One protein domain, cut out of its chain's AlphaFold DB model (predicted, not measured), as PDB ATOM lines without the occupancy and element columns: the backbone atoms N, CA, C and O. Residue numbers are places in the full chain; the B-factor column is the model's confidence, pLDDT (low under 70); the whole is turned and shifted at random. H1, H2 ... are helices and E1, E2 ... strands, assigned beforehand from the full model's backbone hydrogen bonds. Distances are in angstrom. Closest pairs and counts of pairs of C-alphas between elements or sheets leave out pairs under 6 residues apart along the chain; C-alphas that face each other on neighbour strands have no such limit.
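AT A GLANCE: This is residues 37 to 201 of the 208 residues of an uncharacterized protein of Clostridium indicum (UniProt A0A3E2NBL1). A twisted sheet of seven strands forms the core, with two long stretches without a named element covering its opposite faces, one from residues 46 to 61 and the other from residues 163 to 179. Helix H1 packs on the sheet over part of one face, and two small hairpins, E4 with E5 and E10 with E11, lie at one end of the whole. The printed part has 165 residues with one named helix and eleven named strands, in the order E1 E2 E3 H1 E4 E5 E6 E7 E8 E9 E10 E11. The large sheet is antiparallel throughout, in the order E1 E2 E3 E9 E8 E7 E6; the class is mostly strand, though under half of the residues are in named elements. The whole is compact, with a radius of gyration of the C-alphas of 15.5 A and spans of 49 by 36 by 30 A.

IN THESE COORDINATES: E1, residues 37 to 40, begins at C-alpha 37 (-27.912, 1.010, 18.843). E2 is residues 72 to 78, 20.5 A long, and E3 is residues 85 to 93, 27.2 A. H1, residues 96 to 107, is 16.7 A long and begins at C-alpha 96 (0.094, -3.873, 43.094). E4 is residues 110 to 113, E5 116 to 119, E6 121 to 123 and E7 131 to 136. E8, residues 141 to 148, is 22.3 A long, and E9, residues 153 to 160, is 23.3 A. E10 is residues 190 to 192; E11, residues 198 to 200, ends at C-alpha 200 (-35.054, 1.590, 43.172).

HOW THE PARTS SIT: E1 E2 E3 and E6 E7 E8 E9 are meanders, each strand the antiparallel neighbour of the one before. N 38 and O 77 of E1 and E2 are 2.8 A apart, within hydrogen-bond range, as are N 74 and O 89 of E2 and E3 at 2.9 A. E3 of the one meander and E9 of the other are antiparallel neighbours, with N 88 and O 158 within hydrogen-bond range at 2.8 A. N 146 and O 155 of E8 and E9 are 2.8 A apart, N 132 and O 145 of E7 and E8 2.9 A, and N 123 and O 131 of E6 and E7 2.8 A. H1 is on one face of this sheet, making two layers, a helix over a sheet, at a height of 9.1 A. It is over E8 and, only just, E9 with 3 C-alphas, and its line is only just slantwise to E8, at 30.2 degrees on the local plane. Every O i to N i+4 pair in H1 is within hydrogen-bond range. E5 runs on into E6 at 30 degrees. In the hairpin E4 and E5, N 111 and O 118 are 2.8 A apart; in the hairpin E10 and E11, N 191 and O 199 are 2.8 A apart. E5 and E10 are near each other, with 5 pairs of C-alphas within 10 A. E1 and E6, the edge strands, are apart.

THE WHOLE: The C-alphas of Thr 69 and Asp 195, the two farthest apart, are 49.4 A from each other. The printed part has no cut. The links E1 to E2, with 31 residues, and E9 to E10, with 29, are long. Mean pLDDT of the printed part is 92.3; residues 66 to 69 are under 70.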
ATOM      1  N   LYS A  37     -29.040   1.742  18.275       89.31
ATOM      2  CA  LYS A  37     -27.912   1.010  18.843       89.31
ATOM      3  C   LYS A  37     -26.706   1.938  18.928       89.31
ATOM      4  O   LYS A  37     -26.308   2.518  17.919       89.31
ATOM      5  N   LYS A  38     -26.092   2.020  20.105       92.31
ATOM      6  CA  LYS A  38     -24.812   2.691  20.340       92.31
ATOM      7  C   LYS A  38     -23.784   1.639  20.742       92.31
ATOM      8  O   LYS A  38     -24.069   0.824  21.613       92.31
ATOM      9  N   VAL A  39     -22.618   1.656  20.103       95.69
ATOM     10  CA  VAL A  39     -21.462   0.839  20.496       95.69
ATOM     11  C   VAL A  39     -20.264   1.760  20.634       95.69
ATOM     12  O   VAL A  39     -19.996   2.529  19.714       95.69
ATOM     13  N   ILE A  40     -19.573   1.678  21.763       95.38
ATOM     14  CA  ILE A  40     -18.305   2.354  22.026       95.38
ATOM     15  C   ILE A  40     -17.302   1.277  22.421       95.38
ATOM     16  O   ILE A  40     -17.601   0.419  23.247       95.38
ATOM     17  N   THR A  41     -16.124   1.315  21.814       95.12
ATOM     18  CA  THR A  41     -14.995   0.438  22.167       95.12
ATOM     19  C   THR A  41     -13.716   1.224  22.418       95.12
ATOM     20  O   THR A  41     -12.697   0.637  22.757       95.12
ATOM     21  N   ASP A  42     -13.747   2.537  22.186       92.56
ATOM     22  CA  ASP A  42     -12.624   3.421  22.461       92.56
ATOM     23  C   ASP A  42     -12.607   3.742  23.958       92.56
ATOM     24  O   ASP A  42     -13.608   4.210  24.506       92.56
ATOM     25  N   ILE A  43     -11.485   3.451  24.614       91.56
ATOM     26  CA  ILE A  43     -11.292   3.685  26.046       91.56
ATOM     27  C   ILE A  43     -11.326   5.181  26.385       91.56
ATOM     28  O   ILE A  43     -11.768   5.546  27.468       91.56
ATOM     29  N   GLU A  44     -10.961   6.055  25.445       91.38
ATOM     30  CA  GLU A  44     -11.010   7.513  25.632       91.38
ATOM     31  C   GLU A  44     -12.453   8.043  25.736       91.38
ATOM     32  O   GLU A  44     -12.701   9.138  26.241       91.38
ATOM     33  N   GLU A  45     -13.430   7.254  25.280       92.94
ATOM     34  CA  GLU A  45     -14.862   7.525  25.427       92.94
ATOM     35  C   GLU A  45     -15.475   6.813  26.652       92.94
ATOM     36  O   GLU A  45     -16.704   6.716  26.768       92.94
ATOM     37  N   TYR A  46     -14.645   6.297  27.565       94.12
ATOM     38  CA  TYR A  46     -15.101   5.678  28.805       94.12
ATOM     39  C   TYR A  46     -15.970   6.634  29.629       94.12
ATOM     40  O   TYR A  46     -15.630   7.794  29.869       94.12
ATOM     41  N   GLY A  47     -17.116   6.125  30.078       91.75
ATOM     42  CA  GLY A  47     -18.068   6.871  30.886       91.75
ATOM     43  C   GLY A  47     -19.519   6.525  30.565       91.75
ATOM     44  O   GLY A  47     -19.851   5.955  29.524       91.75
ATOM     45  N   PHE A  48     -20.407   6.904  31.483       92.75
ATOM     46  CA  PHE A  48     -21.790   6.418  31.513       92.75
ATOM     47  C   PHE A  48     -22.826   7.548  31.445       92.75
ATOM     48  O   PHE A  48     -23.948   7.417  31.924       92.75
ATOM     49  N   ASN A  49     -22.474   8.683  30.834       86.62
ATOM     50  CA  ASN A  49     -23.386   9.823  30.706       86.62
ATOM     51  C   ASN A  49     -24.680   9.435  29.970       86.62
ATOM     52  O   ASN A  49     -24.652   9.031  28.804       86.62
ATOM     53  N   GLY A  50     -25.820   9.605  30.646       86.06
ATOM     54  CA  GLY A  50     -27.131   9.211  30.129       86.06
ATOM     55  C   GLY A  50     -27.392   7.704  30.176       86.06
ATOM     56  O   GLY A  50     -28.205   7.210  29.394       86.06
ATOM     57  N   PHE A  51     -26.686   6.972  31.041       91.44
ATOM     58  CA  PHE A  51     -26.978   5.580  31.355       91.44
ATOM     59  C   PHE A  51     -28.355   5.447  32.019       91.44
ATOM     60  O   PHE A  51     -28.684   6.178  32.945       91.44
ATOM     61  N   LYS A  52     -29.155   4.497  31.527       89.12
ATOM     62  CA  LYS A  52     -30.550   4.265  31.926       89.12
ATOM     63  C   LYS A  52     -30.800   2.847  32.448       89.12
ATOM     64  O   LYS A  52     -31.952   2.431  32.512       89.12
ATOM     65  N   GLY A  53     -29.746   2.082  32.734       90.62
ATOM     66  CA  GLY A  53     -29.891   0.734  33.285       90.62
ATOM     67  C   GLY A  53     -30.295   0.750  34.761       90.62
ATOM     68  O   GLY A  53     -30.318   1.804  35.403       90.62
ATOM     69  N   TYR A  54     -30.601  -0.426  35.302       91.62
ATOM     70  CA  TYR A  54     -31.090  -0.614  36.679       91.62
ATOM     71  C   TYR A  54     -29.965  -0.658  37.723       91.62
ATOM     72  O   TYR A  54     -29.913  -1.535  38.582       91.62
ATOM     73  N   SER A  55     -29.012   0.259  37.599       94.62
ATOM     74  CA  SER A  55     -27.731   0.212  38.293       94.62
ATOM     75  C   SER A  55     -27.160   1.623  38.485       94.62
ATOM     76  O   SER A  55     -27.468   2.531  37.710       94.62
ATOM     77  N   ASN A  56     -26.298   1.793  39.489       95.31
ATOM     78  CA  ASN A  56     -25.421   2.963  39.627       95.31
ATOM     79  C   ASN A  56     -23.995   2.716  39.116       95.31
ATOM     80  O   ASN A  56     -23.162   3.617  39.181       95.31
ATOM     81  N   LEU A  57     -23.713   1.526  38.585       96.88
ATOM     82  CA  LEU A  57     -22.418   1.086  38.072       96.88
ATOM     83  C   LEU A  57     -21.288   1.338  39.079       96.88
ATOM     84  O   LEU A  57     -20.185   1.703  38.684       96.88
ATOM     85  N   ASP A  58     -21.539   1.182  40.383       97.06
ATOM     86  CA  ASP A  58     -20.530   1.504  41.406       97.06
ATOM     87  C   ASP A  58     -19.378   0.515  41.411       97.06
ATOM     88  O   ASP A  58     -18.291   0.823  41.905       97.06
ATOM     89  N   VAL A  59     -19.595  -0.675  40.851       98.12
ATOM     90  CA  VAL A  59     -18.514  -1.618  40.604       98.12
ATOM     91  C   VAL A  59     -17.488  -1.025  39.641       98.12
ATOM     92  O   VAL A  59     -16.292  -1.213  39.853       98.12
ATOM     93  N   PHE A  60     -17.912  -0.251  38.642       97.56
ATOM     94  CA  PHE A  60     -17.007   0.373  37.684       97.56
ATOM     95  C   PHE A  60     -16.229   1.535  38.325       97.56
ATOM     96  O   PHE A  60     -16.795   2.301  39.110       97.56
ATOM     97  N   PRO A  61     -14.934   1.702  38.007       94.94
ATOM     98  CA  PRO A  61     -14.159   2.833  38.503       94.94
ATOM     99  C   PRO A  61     -14.643   4.143  37.858       94.94
ATOM    100  O   PRO A  61     -15.063   4.162  36.702       94.94
ATOM    101  N   GLU A  62     -14.580   5.263  38.578       90.62
ATOM    102  CA  GLU A  62     -15.034   6.562  38.043       90.62
ATOM    103  C   GLU A  62     -14.169   7.061  36.877       90.62
ATOM    104  O   GLU A  62     -14.669   7.711  35.959       90.62
ATOM    105  N   SER A  63     -12.884   6.718  36.896       89.44
ATOM    106  CA  SER A  63     -11.926   6.980  35.828       89.44
ATOM    107  C   SER A  63     -11.080   5.741  35.579       89.44
ATOM    108  O   SER A  63     -10.833   4.947  36.490       89.44
ATOM    109  N   ILE A  64     -10.602   5.591  34.347       88.19
ATOM    110  CA  ILE A  64      -9.587   4.586  34.046       88.19
ATOM    111  C   ILE A  64      -8.292   4.995  34.770       88.19
ATOM    112  O   ILE A  64      -7.949   6.176  34.741       88.19
ATOM    113  N   PRO A  65      -7.607   4.072  35.460       74.88
ATOM    114  CA  PRO A  65      -6.337   4.368  36.116       74.88
ATOM    115  C   PRO A  65      -5.289   4.850  35.107       74.88
ATOM    116  O   PRO A  65      -5.126   4.238  34.050       74.88
ATOM    117  N   ASP A  66      -4.558   5.916  35.445       68.94
ATOM    118  CA  ASP A  66      -3.516   6.511  34.588       68.94
ATOM    119  C   ASP A  66      -2.368   5.525  34.270       68.94
ATOM    120  O   ASP A  66      -1.642   5.690  33.289       68.94
ATOM    121  N   ASP A  67      -2.191   4.499  35.105       62.75
ATOM    122  CA  ASP A  67      -1.194   3.430  35.001       62.75
ATOM    123  C   ASP A  67      -1.684   2.195  34.215       62.75
ATOM    124  O   ASP A  67      -0.897   1.281  33.938       62.75
ATOM    125  N   GLY A  68      -2.957   2.178  33.802       55.69
ATOM    126  CA  GLY A  68      -3.601   1.090  33.068       55.69
ATOM    127  C   GLY A  68      -3.069   0.939  31.644       55.69
ATOM    128  O   GLY A  68      -3.669   1.401  30.679       55.69
ATOM    129  N   THR A  69      -1.939   0.252  31.493       55.16
ATOM    130  CA  THR A  69      -1.251   0.053  30.203       55.16
ATOM    131  C   THR A  69      -1.965  -0.895  29.227       55.16
ATOM    132  O   THR A  69      -1.528  -1.008  28.083       55.16
ATOM    133  N   ASP A  70      -3.062  -1.546  29.633       77.75
ATOM    134  CA  ASP A  70      -3.810  -2.506  28.801       77.75
ATOM    135  C   ASP A  70      -5.315  -2.537  29.138       77.75
ATOM    136  O   ASP A  70      -5.902  -3.589  29.406       77.75
ATOM    137  N   ALA A  71      -5.947  -1.359  29.201       90.31
ATOM    138  CA  ALA A  71      -7.386  -1.273  29.422       90.31
ATOM    139  C   ALA A  71      -8.171  -1.681  28.162       90.31
ATOM    140  O   ALA A  71      -7.970  -1.129  27.079       90.31
ATOM    141  N   GLN A  72      -9.109  -2.619  28.305       94.19
ATOM    142  CA  GLN A  72     -10.027  -3.023  27.235       94.19
ATOM    143  C   GLN A  72     -11.445  -2.620  27.600       94.19
ATOM    144  O   GLN A  72     -11.925  -2.973  28.674       94.19
ATOM    145  N   TYR A  73     -12.127  -1.917  26.698       95.81
ATOM    146  CA  TYR A  73     -13.463  -1.393  26.947       95.81
ATOM    147  C   TYR A  73     -14.444  -1.764  25.842       95.81
ATOM    148  O   TYR A  73     -14.143  -1.724  24.649       95.81
ATOM    149  N   TYR A  74     -15.650  -2.119  26.263       97.44
ATOM    150  CA  TYR A  74     -16.786  -2.337  25.391       97.44
ATOM    151  C   TYR A  74     -18.048  -1.821  26.068       97.44
ATOM    152  O   TYR A  74     -18.380  -2.218  27.182       97.44
ATOM    153  N   PHE A  75     -18.794  -0.989  25.360       97.25
ATOM    154  CA  PHE A  75     -20.103  -0.510  25.762       97.25
ATOM    155  C   PHE A  75     -21.065  -0.685  24.597       97.25
ATOM    156  O   PHE A  75     -20.844  -0.168  23.504       97.25
ATOM    157  N   GLU A  76     -22.169  -1.379  24.835       96.00
ATOM    158  CA  GLU A  76     -23.296  -1.477  23.925       96.00
ATOM    159  C   GLU A  76     -24.574  -1.081  24.652       96.00
ATOM    160  O   GLU A  76     -24.903  -1.612  25.710       96.00
ATOM    161  N   TYR A  77     -25.318  -0.181  24.023       94.00
ATOM    162  CA  TYR A  77     -26.666   0.199  24.407       94.00
ATOM    163  C   TYR A  77     -27.589  -0.018  23.218       94.00
ATOM    164  O   TYR A  77     -27.263   0.379  22.093       94.00
ATOM    165  N   LYS A  78     -28.755  -0.612  23.459       91.19
ATOM    166  CA  LYS A  78     -29.864  -0.574  22.505       91.19
ATOM    167  C   LYS A  78     -31.105  -0.097  23.221       91.19
ATOM    168  O   LYS A  78     -31.465  -0.652  24.257       91.19
ATOM    169  N   ASP A  79     -31.748   0.907  22.644       84.88
ATOM    170  CA  ASP A  79     -33.045   1.338  23.137       84.88
ATOM    171  C   ASP A  79     -34.089   0.243  22.872       84.88
ATOM    172  O   ASP A  79     -34.057  -0.439  21.840       84.88
ATOM    173  N   GLY A  80     -34.976   0.044  23.838       72.75
ATOM    174  CA  GLY A  80     -36.003  -0.988  23.818       72.75
ATOM    175  C   GLY A  80     -37.395  -0.373  23.859       72.75
ATOM    176  O   GLY A  80     -37.588   0.748  24.315       72.75
ATOM    177  N   ILE A  81     -38.403  -1.113  23.386       70.06
ATOM    178  CA  ILE A  81     -39.812  -0.696  23.538       70.06
ATOM    179  C   ILE A  81     -40.260  -0.806  25.005       70.06
ATOM    180  O   ILE A  81     -41.133  -0.055  25.432       70.06
ATOM    181  N   PHE A  82     -39.673  -1.746  25.748       76.19
ATOM    182  CA  PHE A  82     -39.898  -1.930  27.178       76.19
ATOM    183  C   PHE A  82     -38.685  -1.402  27.927       76.19
ATOM    184  O   PHE A  82     -38.700  -0.269  28.397       76.19
ATOM    185  N   ASP A  83     -37.605  -2.180  27.895       82.12
ATOM    186  CA  ASP A  83     -36.423  -1.913  28.695       82.12
ATOM    187  C   ASP A  83     -35.169  -1.865  27.831       82.12
ATOM    188  O   ASP A  83     -35.066  -2.589  26.829       82.12
ATOM    189  N   PRO A  84     -34.210  -0.997  28.188       88.44
ATOM    190  CA  PRO A  84     -32.983  -0.868  27.436       88.44
ATOM    191  C   PRO A  84     -32.124  -2.121  27.598       88.44
ATOM    192  O   PRO A  84     -32.024  -2.705  28.675       88.44
ATOM    193  N   TYR A  85     -31.460  -2.507  26.517       92.94
ATOM    194  CA  TYR A  85     -30.422  -3.529  26.539       92.94
ATOM    195  C   TYR A  85     -29.077  -2.866  26.820       92.94
ATOM    196  O   TYR A  85     -28.732  -1.880  26.157       92.94
ATOM    197  N   TYR A  86     -28.289  -3.465  27.713       95.62
ATOM    198  CA  TYR A  86     -26.912  -3.050  27.962       95.62
ATOM    199  C   TYR A  86     -25.941  -4.223  28.001       95.62
ATOM    200  O   TYR A  86     -26.232  -5.294  28.537       95.62
ATOM    201  N   GLN A  87     -24.742  -3.960  27.496       97.06
ATOM    202  CA  GLN A  87     -23.545  -4.727  27.788       97.06
ATOM    203  C   GLN A  87     -22.383  -3.757  27.984       97.06
ATOM    204  O   GLN A  87     -22.022  -3.034  27.061       97.06
ATOM    205  N   ILE A  88     -21.801  -3.754  29.174       98.00
ATOM    206  CA  ILE A  88     -20.631  -2.957  29.520       98.00
ATOM    207  C   ILE A  88     -19.573  -3.915  30.050       98.00
ATOM    208  O   ILE A  88     -19.852  -4.754  30.904       98.00
ATOM    209  N   TYR A  89     -18.374  -3.802  29.505       98.06
ATOM    210  CA  TYR A  89     -17.213  -4.580  29.881       98.06
ATOM    211  C   TYR A  89     -16.013  -3.650  29.948       98.06
ATOM    212  O   TYR A  89     -15.759  -2.888  29.014       98.06
ATOM    213  N   LEU A  90     -15.289  -3.731  31.054       97.56
ATOM    214  CA  LEU A  90     -14.003  -3.086  31.235       97.56
ATOM    215  C   LEU A  90     -13.044  -4.115  31.831       97.56
ATOM    216  O   LEU A  90     -13.379  -4.779  32.806       97.56
ATOM    217  N   LYS A  91     -11.850  -4.243  31.268       96.56
ATOM    218  CA  LYS A  91     -10.758  -5.024  31.848       96.56
ATOM    219  C   LYS A  91      -9.580  -4.100  32.053       96.56
ATOM    220  O   LYS A  91      -9.149  -3.469  31.095       96.56
ATOM    221  N   CYS A  92      -9.080  -4.040  33.278       94.88
ATOM    222  CA  CYS A  92      -7.947  -3.203  33.645       94.88
ATOM    223  C   CYS A  92      -6.909  -4.044  34.380       94.88
ATOM    224  O   CYS A  92      -7.258  -4.830  35.259       94.88
ATOM    225  N   THR A  93      -5.641  -3.846  34.037       94.00
ATOM    226  CA  THR A  93      -4.500  -4.383  34.779       94.00
ATOM    227  C   THR A  93      -3.852  -3.248  35.550       94.00
ATOM    228  O   THR A  93      -3.667  -2.160  35.006       94.00
ATOM    229  N   TYR A  94      -3.528  -3.515  36.807       91.62
ATOM    230  CA  TYR A  94      -3.102  -2.524  37.783       91.62
ATOM    231  C   TYR A  94      -1.697  -2.833  38.285       91.62
ATOM    232  O   TYR A  94      -1.279  -3.993  38.304       91.62
ATOM    233  N   ASP A  95      -0.995  -1.815  38.780       91.94
ATOM    234  CA  ASP A  95       0.107  -2.079  39.696       91.94
ATOM    235  C   ASP A  95      -0.403  -2.600  41.056       91.94
ATOM    236  O   ASP A  95      -1.583  -2.516  41.404       91.94
ATOM    237  N   THR A  96       0.489  -3.199  41.847       91.81
ATOM    238  CA  THR A  96       0.094  -3.873  43.094       91.81
ATOM    239  C   THR A  96      -0.579  -2.940  44.116       91.81
ATOM    240  O   THR A  96      -1.585  -3.350  44.706       91.81
ATOM    241  N   PRO A  97      -0.070  -1.714  44.374       93.56
ATOM    242  CA  PRO A  97      -0.761  -0.765  45.246       93.56
ATOM    243  C   PRO A  97      -2.161  -0.398  44.742       93.56
ATOM    244  O   PRO A  97      -3.116  -0.492  45.515       93.56
ATOM    245  N   THR A  98      -2.295  -0.056  43.459       93.06
ATOM    246  CA  THR A  98      -3.563   0.389  42.866       93.06
ATOM    247  C   THR A  98      -4.578  -0.749  42.823       93.06
ATOM    248  O   THR A  98      -5.739  -0.543  43.173       93.06
ATOM    249  N   TYR A  99      -4.136  -1.979  42.539       94.62
ATOM    250  CA  TYR A  99      -4.967  -3.179  42.654       94.62
ATOM    251  C   TYR A  99      -5.533  -3.338  44.070       94.62
ATOM    252  O   TYR A  99      -6.730  -3.554  44.261       94.62
ATOM    253  N   SER A 100      -4.676  -3.220  45.091       95.88
ATOM    254  CA  SER A 100      -5.099  -3.378  46.486       95.88
ATOM    255  C   SER A 100      -6.101  -2.306  46.908       95.88
ATOM    256  O   SER A 100      -7.045  -2.608  47.642       95.88
ATOM    257  N   ASP A 101      -5.906  -1.066  46.469       95.44
ATOM    258  CA  ASP A 101      -6.813   0.033  46.785       95.44
ATOM    259  C   ASP A 101      -8.146  -0.094  46.046       95.44
ATOM    260  O   ASP A 101      -9.198   0.138  46.644       95.44
ATOM    261  N   GLU A 102      -8.128  -0.580  44.809       96.56
ATOM    262  CA  GLU A 102      -9.336  -0.845  44.038       96.56
ATOM    263  C   GLU A 102     -10.163  -1.997  44.632       96.56
ATOM    264  O   GLU A 102     -11.376  -1.873  44.811       96.56
ATOM    265  N   VAL A 103      -9.514  -3.078  45.078       97.94
ATOM    266  CA  VAL A 103     -10.175  -4.160  45.830       97.94
ATOM    267  C   VAL A 103     -10.798  -3.640  47.132       97.94
ATOM    268  O   VAL A 103     -11.911  -4.038  47.488       97.94
ATOM    269  N   LYS A 104     -10.125  -2.727  47.851       98.25
ATOM    270  CA  LYS A 104     -10.701  -2.089  49.050       98.25
ATOM    271  C   LYS A 104     -11.903  -1.220  48.693       98.25
ATOM    272  O   LYS A 104     -12.898  -1.295  49.410       98.25
ATOM    273  N   ARG A 105     -11.825  -0.419  47.621       98.00
ATOM    274  CA  ARG A 105     -12.940   0.408  47.134       98.00
ATOM    275  C   ARG A 105     -14.157  -0.464  46.851       98.00
ATOM    276  O   ARG A 105     -15.218  -0.194  47.410       98.00
ATOM    277  N   LEU A 106     -13.975  -1.535  46.071       98.56
ATOM    278  CA  LEU A 106     -15.026  -2.505  45.760       98.56
ATOM    279  C   LEU A 106     -15.668  -3.044  47.042       98.56
ATOM    280  O   LEU A 106     -16.879  -2.955  47.193       98.56
ATOM    281  N   ALA A 107     -14.871  -3.489  48.016       98.56
ATOM    282  CA  ALA A 107     -15.365  -4.034  49.283       98.56
ATOM    283  C   ALA A 107     -16.186  -3.049  50.145       98.56
ATOM    284  O   ALA A 107     -16.883  -3.479  51.067       98.56
ATOM    285  N   GLN A 108     -16.083  -1.738  49.897       98.38
ATOM    286  CA  GLN A 108     -16.846  -0.710  50.614       98.38
ATOM    287  C   GLN A 108     -18.163  -0.325  49.924       98.38
ATOM    288  O   GLN A 108     -18.933   0.435  50.515       98.38
ATOM    289  N   ILE A 109     -18.442  -0.838  48.719       98.56
ATOM    290  CA  ILE A 109     -19.668  -0.517  47.978       98.56
ATOM    291  C   ILE A 109     -20.899  -0.951  48.779       98.56
ATOM    292  O   ILE A 109     -21.017  -2.090  49.252       98.56
ATOM    293  N   LYS A 110     -21.830  -0.012  48.927       97.62
ATOM    294  CA  LYS A 110     -23.094  -0.199  49.626       97.62
ATOM    295  C   LYS A 110     -24.104   0.853  49.195       97.62
ATOM    296  O   LYS A 110     -23.723   1.950  48.808       97.62
ATOM    297  N   GLU A 111     -25.367   0.526  49.398       96.69
ATOM    298  CA  GLU A 111     -26.492   1.437  49.264       96.69
ATOM    299  C   GLU A 111     -27.257   1.515  50.582       96.69
ATOM    300  O   GLU A 111     -27.371   0.527  51.315       96.69
ATOM    301  N   ASP A 112     -27.790   2.696  50.882       94.38
ATOM    302  CA  ASP A 112     -28.490   2.995  52.128       94.38
ATOM    303  C   ASP A 112     -29.874   3.587  51.833       94.38
ATOM    304  O   ASP A 112     -29.998   4.640  51.210       94.38
ATOM    305  N   TYR A 113     -30.929   2.957  52.350       93.19
ATOM    306  CA  TYR A 113     -32.295   3.459  52.226       93.19
ATOM    307  C   TYR A 113     -33.097   3.215  53.504       93.19
ATOM    308  O   TYR A 113     -33.174   2.097  54.007       93.19
ATOM    309  N   GLN A 114     -33.689   4.283  54.052       91.75
ATOM    310  CA  GLN A 114     -34.525   4.258  55.266       91.75
ATOM    311  C   GLN A 114     -33.931   3.449  56.442       91.75
ATOM    312  O   GLN A 114     -34.637   2.744  57.158       91.75
ATOM    313  N   GLY A 115     -32.614   3.549  56.658       91.44
ATOM    314  CA  GLY A 115     -31.919   2.839  57.740       91.44
ATOM    315  C   GLY A 115     -31.588   1.370  57.445       91.44
ATOM    316  O   GLY A 115     -31.021   0.701  58.306       91.44
ATOM    317  N   THR A 116     -31.894   0.883  56.242       93.06
ATOM    318  CA  THR A 116     -31.434  -0.409  55.723       93.06
ATOM    319  C   THR A 116     -30.209  -0.196  54.845       93.06
ATOM    320  O   THR A 116     -30.216   0.678  53.981       93.06
ATOM    321  N   THR A 117     -29.177  -1.017  55.039       96.06
ATOM    322  CA  THR A 117     -27.955  -1.002  54.224       96.06
ATOM    323  C   THR A 117     -27.846  -2.297  53.432       96.06
ATOM    324  O   THR A 117     -27.824  -3.380  54.025       96.06
ATOM    325  N   GLN A 118     -27.690  -2.196  52.116       97.38
ATOM    326  CA  GLN A 118     -27.326  -3.319  51.254       97.38
ATOM    327  C   GLN A 118     -25.865  -3.178  50.853       97.38
ATOM    328  O   GLN A 118     -25.462  -2.156  50.316       97.38
ATOM    329  N   LYS A 119     -25.052  -4.190  51.149       98.12
ATOM    330  CA  LYS A 119     -23.623  -4.197  50.818       98.12
ATOM    331  C   LYS A 119     -23.375  -5.093  49.620       98.12
ATOM    332  O   LYS A 119     -24.067  -6.102  49.456       98.12
ATOM    333  N   ILE A 120     -22.354  -4.750  48.844       98.50
ATOM    334  CA  ILE A 120     -21.828  -5.633  47.811       98.50
ATOM    335  C   ILE A 120     -21.486  -7.008  48.403       98.50
ATOM    336  O   ILE A 120     -21.076  -7.118  49.565       98.50
ATOM    337  N   ARG A 121     -21.666  -8.072  47.620       98.25
ATOM    338  CA  ARG A 121     -21.372  -9.441  48.063       98.25
ATOM    339  C   ARG A 121     -20.066  -9.921  47.456       98.25
ATOM    340  O   ARG A 121     -19.850  -9.751  46.264       98.25
ATOM    341  N   TYR A 122     -19.225 -10.546  48.271       98.31
ATOM    342  CA  TYR A 122     -18.058 -11.274  47.788       98.31
ATOM    343  C   TYR A 122     -18.461 -12.723  47.497       98.31
ATOM    344  O   TYR A 122     -19.059 -13.372  48.357       98.31
ATOM    345  N   ASN A 123     -18.177 -13.205  46.293       97.06
ATOM    346  CA  ASN A 123     -18.587 -14.514  45.796       97.06
ATOM    347  C   ASN A 123     -17.372 -15.258  45.231       97.06
ATOM    348  O   ASN A 123     -16.606 -14.688  44.463       97.06
ATOM    349  N   THR A 124     -17.196 -16.523  45.606       96.69
ATOM    350  CA  THR A 124     -16.088 -17.378  45.144       96.69
ATOM    351  C   THR A 124     -16.563 -18.686  44.510       96.69
ATOM    352  O   THR A 124     -15.743 -19.554  44.233       96.69
ATOM    353  N   GLU A 125     -17.873 -18.870  44.353       94.56
ATOM    354  CA  GLU A 125     -18.477 -20.153  43.966       94.56
ATOM    355  C   GLU A 125     -19.168 -20.080  42.600       94.56
ATOM    356  O   GLU A 125     -19.151 -21.048  41.838       94.56
ATOM    357  N   ASP A 126     -19.740 -18.925  42.259       95.12
ATOM    358  CA  ASP A 126     -20.574 -18.782  41.064       95.12
ATOM    359  C   ASP A 126     -19.803 -18.356  39.810       95.12
ATOM    360  O   ASP A 126     -20.393 -18.277  38.733       95.12
ATOM    361  N   PHE A 127     -18.505 -18.085  39.937       96.75
ATOM    362  CA  PHE A 127     -17.651 -17.521  38.892       96.75
ATOM    363  C   PHE A 127     -16.309 -18.260  38.827       96.75
ATOM    364  O   PHE A 127     -15.896 -18.902  39.791       96.75
ATOM    365  N   GLU A 128     -15.600 -18.131  37.702       95.31
ATOM    366  CA  GLU A 128     -14.232 -18.653  37.548       95.31
ATOM    367  C   GLU A 128     -13.219 -17.948  38.471       95.31
ATOM    368  O   GLU A 128     -12.254 -18.560  38.930       95.31
ATOM    369  N   TYR A 129     -13.471 -16.676  38.781       97.75
ATOM    370  CA  TYR A 129     -12.652 -15.837  39.653       97.75
ATOM    371  C   TYR A 129     -13.466 -15.370  40.861       97.75
ATOM    372  O   TYR A 129     -14.681 -15.189  40.731       97.75
ATOM    373  N   PRO A 130     -12.836 -15.084  42.013       98.38
ATOM    374  CA  PRO A 130     -13.506 -14.353  43.079       98.38
ATOM    375  C   PRO A 130     -14.105 -13.045  42.561       98.38
ATOM    376  O   PRO A 130     -13.484 -12.353  41.755       98.38
ATOM    377  N   ALA A 131     -15.297 -12.694  43.028       98.56
ATOM    378  CA  ALA A 131     -16.061 -11.587  42.483       98.56
ATOM    379  C   ALA A 131     -16.666 -10.710  43.577       98.56
ATOM    380  O   ALA A 131     -17.194 -11.211  44.569       98.56
ATOM    381  N   TYR A 132     -16.661  -9.398  43.361       98.81
ATOM    382  CA  TYR A 132     -17.547  -8.477  44.068       98.81
ATOM    383  C   TYR A 132     -18.788  -8.222  43.219       98.81
ATOM    384  O   TYR A 132     -18.670  -7.783  42.082       98.81
ATOM    385  N   VAL A 133     -19.970  -8.503  43.766       98.62
ATOM    386  CA  VAL A 133     -21.241  -8.559  43.033       98.62
ATOM    387  C   VAL A 133     -22.255  -7.597  43.648       98.62
ATOM    388  O   VAL A 133     -22.653  -7.768  44.808       98.62
ATOM    389  N   SER A 134     -22.673  -6.589  42.881       98.38
ATOM    390  CA  SER A 134     -23.721  -5.629  43.263       98.38
ATOM    391  C   SER A 134     -25.093  -6.024  42.709       98.38
ATOM    392  O   SER A 134     -26.101  -5.773  43.371       98.38
ATOM    393  N   ILE A 135     -25.145  -6.707  41.557       97.69
ATOM    394  CA  ILE A 135     -26.378  -7.265  40.987       97.69
ATOM    395  C   ILE A 135     -26.129  -8.681  40.477       97.69
ATOM    396  O   ILE A 135     -25.168  -8.937  39.751       97.69
ATOM    397  N   TYR A 136     -27.030  -9.597  40.814       97.19
ATOM    398  CA  TYR A 136     -26.989 -10.980  40.367       97.19
ATOM    399  C   TYR A 136     -28.376 -11.432  39.915       97.19
ATOM    400  O   TYR A 136     -29.232 -11.716  40.747       97.19
ATOM    401  N   GLY A 137     -28.609 -11.478  38.604       94.88
ATOM    402  CA  GLY A 137     -29.799 -12.050  37.964       94.88
ATOM    403  C   GLY A 137     -31.133 -11.343  38.214       94.88
ATOM    404  O   GLY A 137     -32.143 -11.762  37.651       94.88
ATOM    405  N   ASP A 138     -31.168 -10.291  39.027       92.75
ATOM    406  CA  ASP A 138     -32.388  -9.542  39.317       92.75
ATOM    407  C   ASP A 138     -32.788  -8.683  38.107       92.75
ATOM    408  O   ASP A 138     -31.965  -7.973  37.536       92.75
ATOM    409  N   ASP A 139     -34.033  -8.847  37.659       88.88
ATOM    410  CA  ASP A 139     -34.603  -8.259  36.435       88.88
ATOM    411  C   ASP A 139     -33.726  -8.407  35.172       88.88
ATOM    412  O   ASP A 139     -33.570  -7.499  34.355       88.88
ATOM    413  N   GLY A 140     -33.082  -9.573  35.031       90.62
ATOM    414  CA  GLY A 140     -32.189  -9.850  33.904       90.62
ATOM    415  C   GLY A 140     -30.900  -9.018  33.911       90.62
ATOM    416  O   GLY A 140     -30.239  -8.922  32.869       90.62
ATOM    417  N   CYS A 141     -30.546  -8.427  35.057       94.94
ATOM    418  CA  CYS A 141     -29.345  -7.630  35.255       94.94
ATOM    419  C   CYS A 141     -28.255  -8.396  36.002       94.94
ATOM    420  O   CYS A 141     -28.512  -9.201  36.894       94.94
ATOM    421  N   TYR A 142     -27.007  -8.099  35.658       97.81
ATOM    422  CA  TYR A 142     -25.832  -8.536  36.401       97.81
ATOM    423  C   TYR A 142     -24.828  -7.394  36.462       97.81
ATOM    424  O   TYR A 142     -24.623  -6.712  35.460       97.81
ATOM    425  N   GLU A 143     -24.188  -7.223  37.614       98.62
ATOM    426  CA  GLU A 143     -23.120  -6.255  37.829       98.62
ATOM    427  C   GLU A 143     -22.106  -6.808  38.825       98.62
ATOM    428  O   GLU A 143     -22.449  -7.126  39.969       98.62
ATOM    429  N   TYR A 144     -20.864  -6.956  38.374       98.75
ATOM    430  CA  TYR A 144     -19.804  -7.551  39.177       98.75
ATOM    431  C   TYR A 144     -18.404  -7.216  38.658       98.75
ATOM    432  O   TYR A 144     -18.214  -6.873  37.492       98.75
ATOM    433  N   ALA A 145     -17.427  -7.315  39.558       98.69
ATOM    434  CA  ALA A 145     -16.001  -7.223  39.274       98.69
ATOM    435  C   ALA A 145     -15.332  -8.551  39.624       98.69
ATOM    436  O   ALA A 145     -15.361  -8.959  40.784       98.69
ATOM    437  N   LEU A 146     -14.730  -9.200  38.631       98.75
ATOM    438  CA  LEU A 146     -13.928 -10.411  38.789       98.75
ATOM    439  C   LEU A 146     -12.485 -10.048  39.128       98.75
ATOM    440  O   LEU A 146     -11.911  -9.156  38.505       98.75
ATOM    441  N   LEU A 147     -11.903 -10.765  40.084       98.44
ATOM    442  CA  LEU A 147     -10.564 -10.534  40.607       98.44
ATOM    443  C   LEU A 147      -9.600 -11.608  40.093       98.44
ATOM    444  O   LEU A 147      -9.508 -12.702  40.653       98.44
ATOM    445  N   ASP A 148      -8.846 -11.286  39.046       96.88
ATOM    446  CA  ASP A 148      -7.709 -12.094  38.612       96.88
ATOM    447  C   ASP A 148      -6.457 -11.652  39.381       96.88
ATOM    448  O   ASP A 148      -5.607 -10.896  38.898       96.88
ATOM    449  N   GLU A 149      -6.370 -12.116  40.631       95.00
ATOM    450  CA  GLU A 149      -5.284 -11.775  41.559       95.00
ATOM    451  C   GLU A 149      -3.898 -12.147  41.014       95.00
ATOM    452  O   GLU A 149      -2.917 -11.461  41.307       95.00
ATOM    453  N   GLY A 150      -3.810 -13.213  40.210       94.50
ATOM    454  CA  GLY A 150      -2.551 -13.684  39.637       94.50
ATOM    455  C   GLY A 150      -1.947 -12.691  38.647       94.50
ATOM    456  O   GLY A 150      -0.725 -12.544  38.603       94.50
ATOM    457  N   ASN A 151      -2.803 -11.990  37.901       94.50
ATOM    458  CA  ASN A 151      -2.397 -11.003  36.901       94.50
ATOM    459  C   ASN A 151      -2.607  -9.551  37.351       94.50
ATOM    460  O   ASN A 151      -2.266  -8.641  36.603       94.50
ATOM    461  N   GLN A 152      -3.131  -9.325  38.563       94.75
ATOM    462  CA  GLN A 152      -3.507  -7.992  39.062       94.75
ATOM    463  C   GLN A 152      -4.495  -7.303  38.117       94.75
ATOM    464  O   GLN A 152      -4.421  -6.102  37.854       94.75
ATOM    465  N   THR A 153      -5.426  -8.096  37.591       95.69
ATOM    466  CA  THR A 153      -6.418  -7.661  36.618       95.69
ATOM    467  C   THR A 153      -7.804  -7.714  37.243       95.69
ATOM    468  O   THR A 153      -8.159  -8.686  37.910       95.69
ATOM    469  N   ILE A 154      -8.604  -6.675  37.010       97.75
ATOM    470  CA  ILE A 154     -10.013  -6.646  37.399       97.75
ATOM    471  C   ILE A 154     -10.866  -6.544  36.139       97.75
ATOM    472  O   ILE A 154     -10.612  -5.711  35.264       97.75
ATOM    473  N   ILE A 155     -11.863  -7.426  36.043       98.19
ATOM    474  CA  ILE A 155     -12.825  -7.465  34.942       98.19
ATOM    475  C   ILE A 155     -14.184  -7.007  35.463       98.19
ATOM    476  O   ILE A 155     -14.837  -7.721  36.217       98.19
ATOM    477  N   TYR A 156     -14.610  -5.826  35.038       98.50
ATOM    478  CA  TYR A 156     -15.872  -5.194  35.399       98.50
ATOM    479  C   TYR A 156     -16.916  -5.488  34.334       98.50
ATOM    480  O   TYR A 156     -16.699  -5.232  33.146       98.50
ATOM    481  N   ILE A 157     -18.062  -6.012  34.752       98.69
ATOM    482  CA  ILE A 157     -19.144  -6.397  33.855       98.69
ATOM    483  C   ILE A 157     -20.450  -5.797  34.355       98.69
ATOM    484  O   ILE A 157     -20.794  -5.914  35.527       98.69
ATOM    485  N   PHE A 158     -21.200  -5.205  33.427       98.44
ATOM    486  CA  PHE A 158     -22.624  -4.946  33.573       98.44
ATOM    487  C   PHE A 158     -23.360  -5.499  32.357       98.44
ATOM    488  O   PHE A 158     -23.002  -5.229  31.210       98.44
ATOM    489  N   THR A 159     -24.421  -6.254  32.594       97.50
ATOM    490  CA  THR A 159     -25.323  -6.704  31.535       97.50
ATOM    491  C   THR A 159     -26.755  -6.498  31.965       97.50
ATOM    492  O   THR A 159     -27.084  -6.806  33.104       97.50
ATOM    493  N   GLN A 160     -27.604  -6.066  31.041       95.38
ATOM    494  CA  GLN A 160     -29.045  -5.971  31.242       95.38
ATOM    495  C   GLN A 160     -29.743  -6.503  29.996       95.38
ATOM    496  O   GLN A 160     -29.488  -6.033  28.882       95.38
ATOM    497  N   TRP A 161     -30.579  -7.526  30.189       92.69
ATOM    498  CA  TRP A 161     -31.274  -8.252  29.120       92.69
ATOM    499  C   TRP A 161     -30.340  -8.868  28.059       92.69
ATOM    500  O   TRP A 161     -30.768  -9.205  26.946       92.69
ATOM    501  N   ALA A 162     -29.056  -9.046  28.393       92.25
ATOM    502  CA  ALA A 162     -28.076  -9.673  27.519       92.25
ATOM    503  C   ALA A 162     -28.191 -11.199  27.555       92.25
ATOM    504  O   ALA A 162     -28.369 -11.806  28.604       92.25
ATOM    505  N   LYS A 163     -28.075 -11.838  26.388       91.12
ATOM    506  CA  LYS A 163     -28.085 -13.305  26.260       91.12
ATOM    507  C   LYS A 163     -26.674 -13.802  25.999       91.12
ATOM    508  O   LYS A 163     -25.954 -13.136  25.259       91.12
ATOM    509  N   ALA A 164     -26.338 -14.986  26.515       91.06
ATOM    510  CA  ALA A 164     -25.005 -15.587  26.402       91.06
ATOM    511  C   ALA A 164     -24.459 -15.565  24.960       91.06
ATOM    512  O   ALA A 164     -23.360 -15.080  24.722       91.06
ATOM    513  N   ASP A 165     -25.274 -15.956  23.974       90.81
ATOM    514  CA  ASP A 165     -24.871 -16.008  22.556       90.81
ATOM    515  C   ASP A 165     -24.528 -14.640  21.932       90.81
ATOM    516  O   ASP A 165     -23.958 -14.569  20.842       90.81
ATOM    517  N   ASN A 166     -24.900 -13.537  22.587       91.44
ATOM    518  CA  ASN A 166     -24.687 -12.178  22.090       91.44
ATOM    519  C   ASN A 166     -23.569 -11.428  22.818       91.44
ATOM    520  O   ASN A 166     -23.265 -10.300  22.423       91.44
ATOM    521  N   ILE A 167     -22.959 -12.040  23.834       95.25
ATOM    522  CA  ILE A 167     -21.928 -11.418  24.659       95.25
ATOM    523  C   ILE A 167     -20.673 -11.096  23.821       95.25
ATOM    524  O   ILE A 167     -20.304 -11.854  22.921       95.25
ATOM    525  N   LYS A 168     -20.045  -9.936  24.066       95.50
ATOM    526  CA  LYS A 168     -18.830  -9.465  23.365       95.50
ATOM    527  C   LYS A 168     -17.535  -9.568  24.166       95.50
ATOM    528  O   LYS A 168     -16.499  -9.132  23.680       95.50
ATOM    529  N   PHE A 169     -17.594 -10.178  25.341       94.81
ATOM    530  CA  PHE A 169     -16.444 -10.557  26.159       94.81
ATOM    531  C   PHE A 169     -16.387 -12.084  26.328       94.81
ATOM    532  O   PHE A 169     -17.229 -12.808  25.797       94.81
ATOM    533  N   GLU A 170     -15.369 -12.593  27.015       95.69
ATOM    534  CA  GLU A 170     -15.178 -14.034  27.188       95.69
ATOM    535  C   GLU A 170     -16.318 -14.657  28.009       95.69
ATOM    536  O   GLU A 170     -16.636 -14.196  29.103       95.69
ATOM    537  N   ASN A 171     -16.919 -15.740  27.506       94.75
ATOM    538  CA  ASN A 171     -18.022 -16.421  28.200       94.75
ATOM    539  C   ASN A 171     -17.620 -16.977  29.571       94.75
ATOM    540  O   ASN A 171     -18.487 -17.160  30.416       94.75
ATOM    541  N   ALA A 172     -16.332 -17.247  29.785       95.50
ATOM    542  CA  ALA A 172     -15.810 -17.735  31.059       95.50
ATOM    543  C   ALA A 172     -15.966 -16.700  32.196       95.50
ATOM    544  O   ALA A 172     -16.021 -17.056  33.366       95.50
ATOM    545  N   TYR A 173     -16.145 -15.421  31.845       97.31
ATOM    546  CA  TYR A 173     -16.422 -14.353  32.804       97.31
ATOM    547  C   TYR A 173     -17.894 -14.291  33.240       97.31
ATOM    548  O   TYR A 173     -18.226 -13.527  34.140       97.31
ATOM    549  N   LEU A 174     -18.791 -15.060  32.613       97.06
ATOM    550  CA  LEU A 174     -20.196 -15.129  33.016       97.06
ATOM    551  C   LEU A 174     -20.362 -16.012  34.264       97.06
ATOM    552  O   LEU A 174     -19.621 -16.981  34.426       97.06
ATOM    553  N   PRO A 175     -21.368 -15.748  35.118       95.62
ATOM    554  CA  PRO A 175     -21.693 -16.656  36.210       95.62
ATOM    555  C   PRO A 175     -22.151 -18.025  35.687       95.62
ATOM    556  O   PRO A 175     -22.779 -18.130  34.629       95.62
ATOM    557  N   ASN A 176     -21.915 -19.075  36.473       92.44
ATOM    558  CA  ASN A 176     -22.222 -20.471  36.130       92.44
ATOM    559  C   ASN A 176     -23.698 -20.713  35.751       92.44
ATOM    560  O   ASN A 176     -24.008 -21.629  34.990       92.44
ATOM    561  N   ASN A 177     -24.614 -19.899  36.274       90.19
ATOM    562  CA  ASN A 177     -26.060 -19.952  36.039       90.19
ATOM    563  C   ASN A 177     -26.581 -18.737  35.245       90.19
ATOM    564  O   ASN A 177     -27.752 -18.387  35.374       90.19
ATOM    565  N   PHE A 178     -25.733 -18.071  34.454       92.81
ATOM    566  CA  PHE A 178     -26.103 -16.858  33.726       92.81
ATOM    567  C   PHE A 178     -27.429 -17.005  32.963       92.81
ATOM    568  O   PHE A 178     -27.606 -17.916  32.152       92.81
ATOM    569  N   MET A 179     -28.351 -16.071  33.211       85.62
ATOM    570  CA  MET A 179     -29.710 -16.018  32.647       85.62
ATOM    571  C   MET A 179     -30.634 -17.192  33.017       85.62
ATOM    572  O   MET A 179     -31.724 -17.306  32.452       85.62
ATOM    573  N   LEU A 180     -30.246 -18.043  33.968       84.38
ATOM    574  CA  LEU A 180     -31.154 -18.988  34.607       84.38
ATOM    575  C   LEU A 180     -31.866 -18.295  35.773       84.38
ATOM    576  O   LEU A 180     -31.299 -17.422  36.429       84.38
ATOM    577  N   GLU A 181     -33.114 -18.683  36.036       77.00
ATOM    578  CA  GLU A 181     -33.813 -18.216  37.233       77.00
ATOM    579  C   GLU A 181     -33.024 -18.639  38.478       77.00
ATOM    580  O   GLU A 181     -32.684 -19.811  38.646       77.00
ATOM    581  N   SER A 182     -32.713 -17.670  39.338       75.69
ATOM    582  CA  SER A 182     -31.968 -17.886  40.574       75.69
ATOM    583  C   SER A 182     -32.820 -17.457  41.759       75.69
ATOM    584  O   SER A 182     -33.224 -16.298  41.853       75.69
ATOM    585  N   GLU A 183     -33.043 -18.368  42.708       78.25
ATOM    586  CA  GLU A 183     -33.650 -18.035  44.007       78.25
ATOM    587  C   GLU A 183     -32.784 -17.054  44.816       78.25
ATOM    588  O   GLU A 183     -33.250 -16.431  45.769       78.25
ATOM    589  N   HIS A 184     -31.516 -16.905  44.433       85.38
ATOM    590  CA  HIS A 184     -30.553 -16.020  45.073       85.38
ATOM    591  C   HIS A 184     -30.400 -14.685  44.350       85.38
ATOM    592  O   HIS A 184     -29.473 -13.943  44.677       85.38
ATOM    593  N   ALA A 185     -31.278 -14.374  43.388       92.94
ATOM    594  CA  ALA A 185     -31.223 -13.114  42.669       92.94
ATOM    595  C   ALA A 185     -31.316 -11.915  43.625       92.94
ATOM    596  O   ALA A 185     -32.112 -11.909  44.568       92.94
ATOM    597  N   PHE A 186     -30.473 -10.908  43.407       95.31
ATOM    598  CA  PHE A 186     -30.459  -9.698  44.226       95.31
ATOM    599  C   PHE A 186     -29.890  -8.502  43.465       95.31
ATOM    600  O   PHE A 186     -29.116  -8.659  42.523       95.31
ATOM    601  N   SER A 187     -30.221  -7.308  43.949       96.44
ATOM    602  CA  SER A 187     -29.614  -6.043  43.552       96.44
ATOM    603  C   SER A 187     -29.428  -5.184  44.797       96.44
ATOM    604  O   SER A 187     -30.373  -5.009  45.566       96.44
ATOM    605  N   ILE A 188     -28.231  -4.632  45.014       97.38
ATOM    606  CA  ILE A 188     -28.021  -3.668  46.108       97.38
ATOM    607  C   ILE A 188     -28.744  -2.337  45.845       97.38
ATOM    608  O   ILE A 188     -28.975  -1.573  46.779       97.38
ATOM    609  N   TYR A 189     -29.147  -2.090  44.595       95.94
ATOM    610  CA  TYR A 189     -29.841  -0.880  44.147       95.94
ATOM    611  C   TYR A 189     -31.356  -0.947  44.308       95.94
ATOM    612  O   TYR A 189     -32.051  -0.002  43.940       95.94
ATOM    613  N   MET A 190     -31.894  -2.047  44.838       93.44
ATOM    614  CA  MET A 190     -33.328  -2.185  45.063       93.44
ATOM    615  C   MET A 190     -33.646  -2.648  46.476       93.44
ATOM    616  O   MET A 190     -33.145  -3.671  46.929       93.44
ATOM    617  N   PHE A 191     -34.528  -1.918  47.149       93.38
ATOM    618  CA  PHE A 191     -34.957  -2.179  48.517       93.38
ATOM    619  C   PHE A 191     -36.408  -2.652  48.534       93.38
ATOM    620  O   PHE A 191     -37.281  -2.009  47.954       93.38
ATOM    621  N   ASP A 192     -36.671  -3.762  49.219       88.38
ATOM    622  CA  ASP A 192     -38.033  -4.237  49.475       88.38
ATOM    623  C   ASP A 192     -38.714  -3.337  50.521       88.38
ATOM    624  O   ASP A 192     -38.129  -3.027  51.562       88.38
ATOM    625  N   LEU A 193     -39.941  -2.897  50.234       87.56
ATOM    626  CA  LEU A 193     -40.733  -2.033  51.114       87.56
ATOM    627  C   LEU A 193     -41.670  -2.820  52.050       87.56
ATOM    628  O   LEU A 193     -42.308  -2.234  52.925       87.56
ATOM    629  N   GLY A 194     -41.756  -4.144  51.896       83.44
ATOM    630  CA  GLY A 194     -42.553  -5.049  52.727       83.44
ATOM    631  C   GLY A 194     -44.046  -5.115  52.378       83.44
ATOM    632  O   GLY A 194     -44.749  -5.983  52.892       83.44
ATOM    633  N   ASP A 195     -44.539  -4.248  51.492       86.81
ATOM    634  CA  ASP A 195     -45.913  -4.245  50.964       86.81
ATOM    635  C   ASP A 195     -46.022  -4.870  49.558       86.81
ATOM    636  O   ASP A 195     -47.065  -4.790  48.906       86.81
ATOM    637  N   GLY A 196     -44.942  -5.510  49.097       81.56
ATOM    638  CA  GLY A 196     -44.783  -5.986  47.722       81.56
ATOM    639  C   GLY A 196     -44.258  -4.914  46.761       81.56
ATOM    640  O   GLY A 196     -44.012  -5.220  45.594       81.56
ATOM    641  N   GLY A 197     -44.071  -3.678  47.228       87.25
ATOM    642  CA  GLY A 197     -43.369  -2.622  46.518       87.25
ATOM    643  C   GLY A 197     -41.850  -2.744  46.638       87.25
ATOM    644  O   GLY A 197     -41.309  -3.323  47.581       87.25
ATOM    645  N   ARG A 198     -41.149  -2.157  45.668       88.56
ATOM    646  CA  ARG A 198     -39.691  -2.013  45.673       88.56
ATOM    647  C   ARG A 198     -39.330  -0.549  45.461       88.56
ATOM    648  O   ARG A 198     -39.940   0.121  44.629       88.56
ATOM    649  N   TYR A 199     -38.339  -0.065  46.198       88.81
ATOM    650  CA  TYR A 199     -37.685   1.210  45.928       88.81
ATOM    651  C   TYR A 199     -36.405   0.956  45.137       88.81
ATOM    652  O   TYR A 199     -35.557   0.186  45.578       88.81
ATOM    653  N   VAL A 200     -36.275   1.606  43.984       88.62
ATOM    654  CA  VAL A 200     -35.054   1.590  43.172       88.62
ATOM    655  C   VAL A 200     -34.257   2.839  43.522       88.62
ATOM    656  O   VAL A 200     -34.814   3.937  43.500       88.62
ATOM    657  N   VAL A 201     -32.981   2.671  43.866       87.50
ATOM    658  CA  VAL A 201     -32.068   3.789  44.119       87.50
ATOM    659  C   VAL A 201     -31.993   4.663  42.870       87.50
ATOM    660  O   VAL A 201     -31.896   4.157  41.749       87.50
TER     661      VAL A 201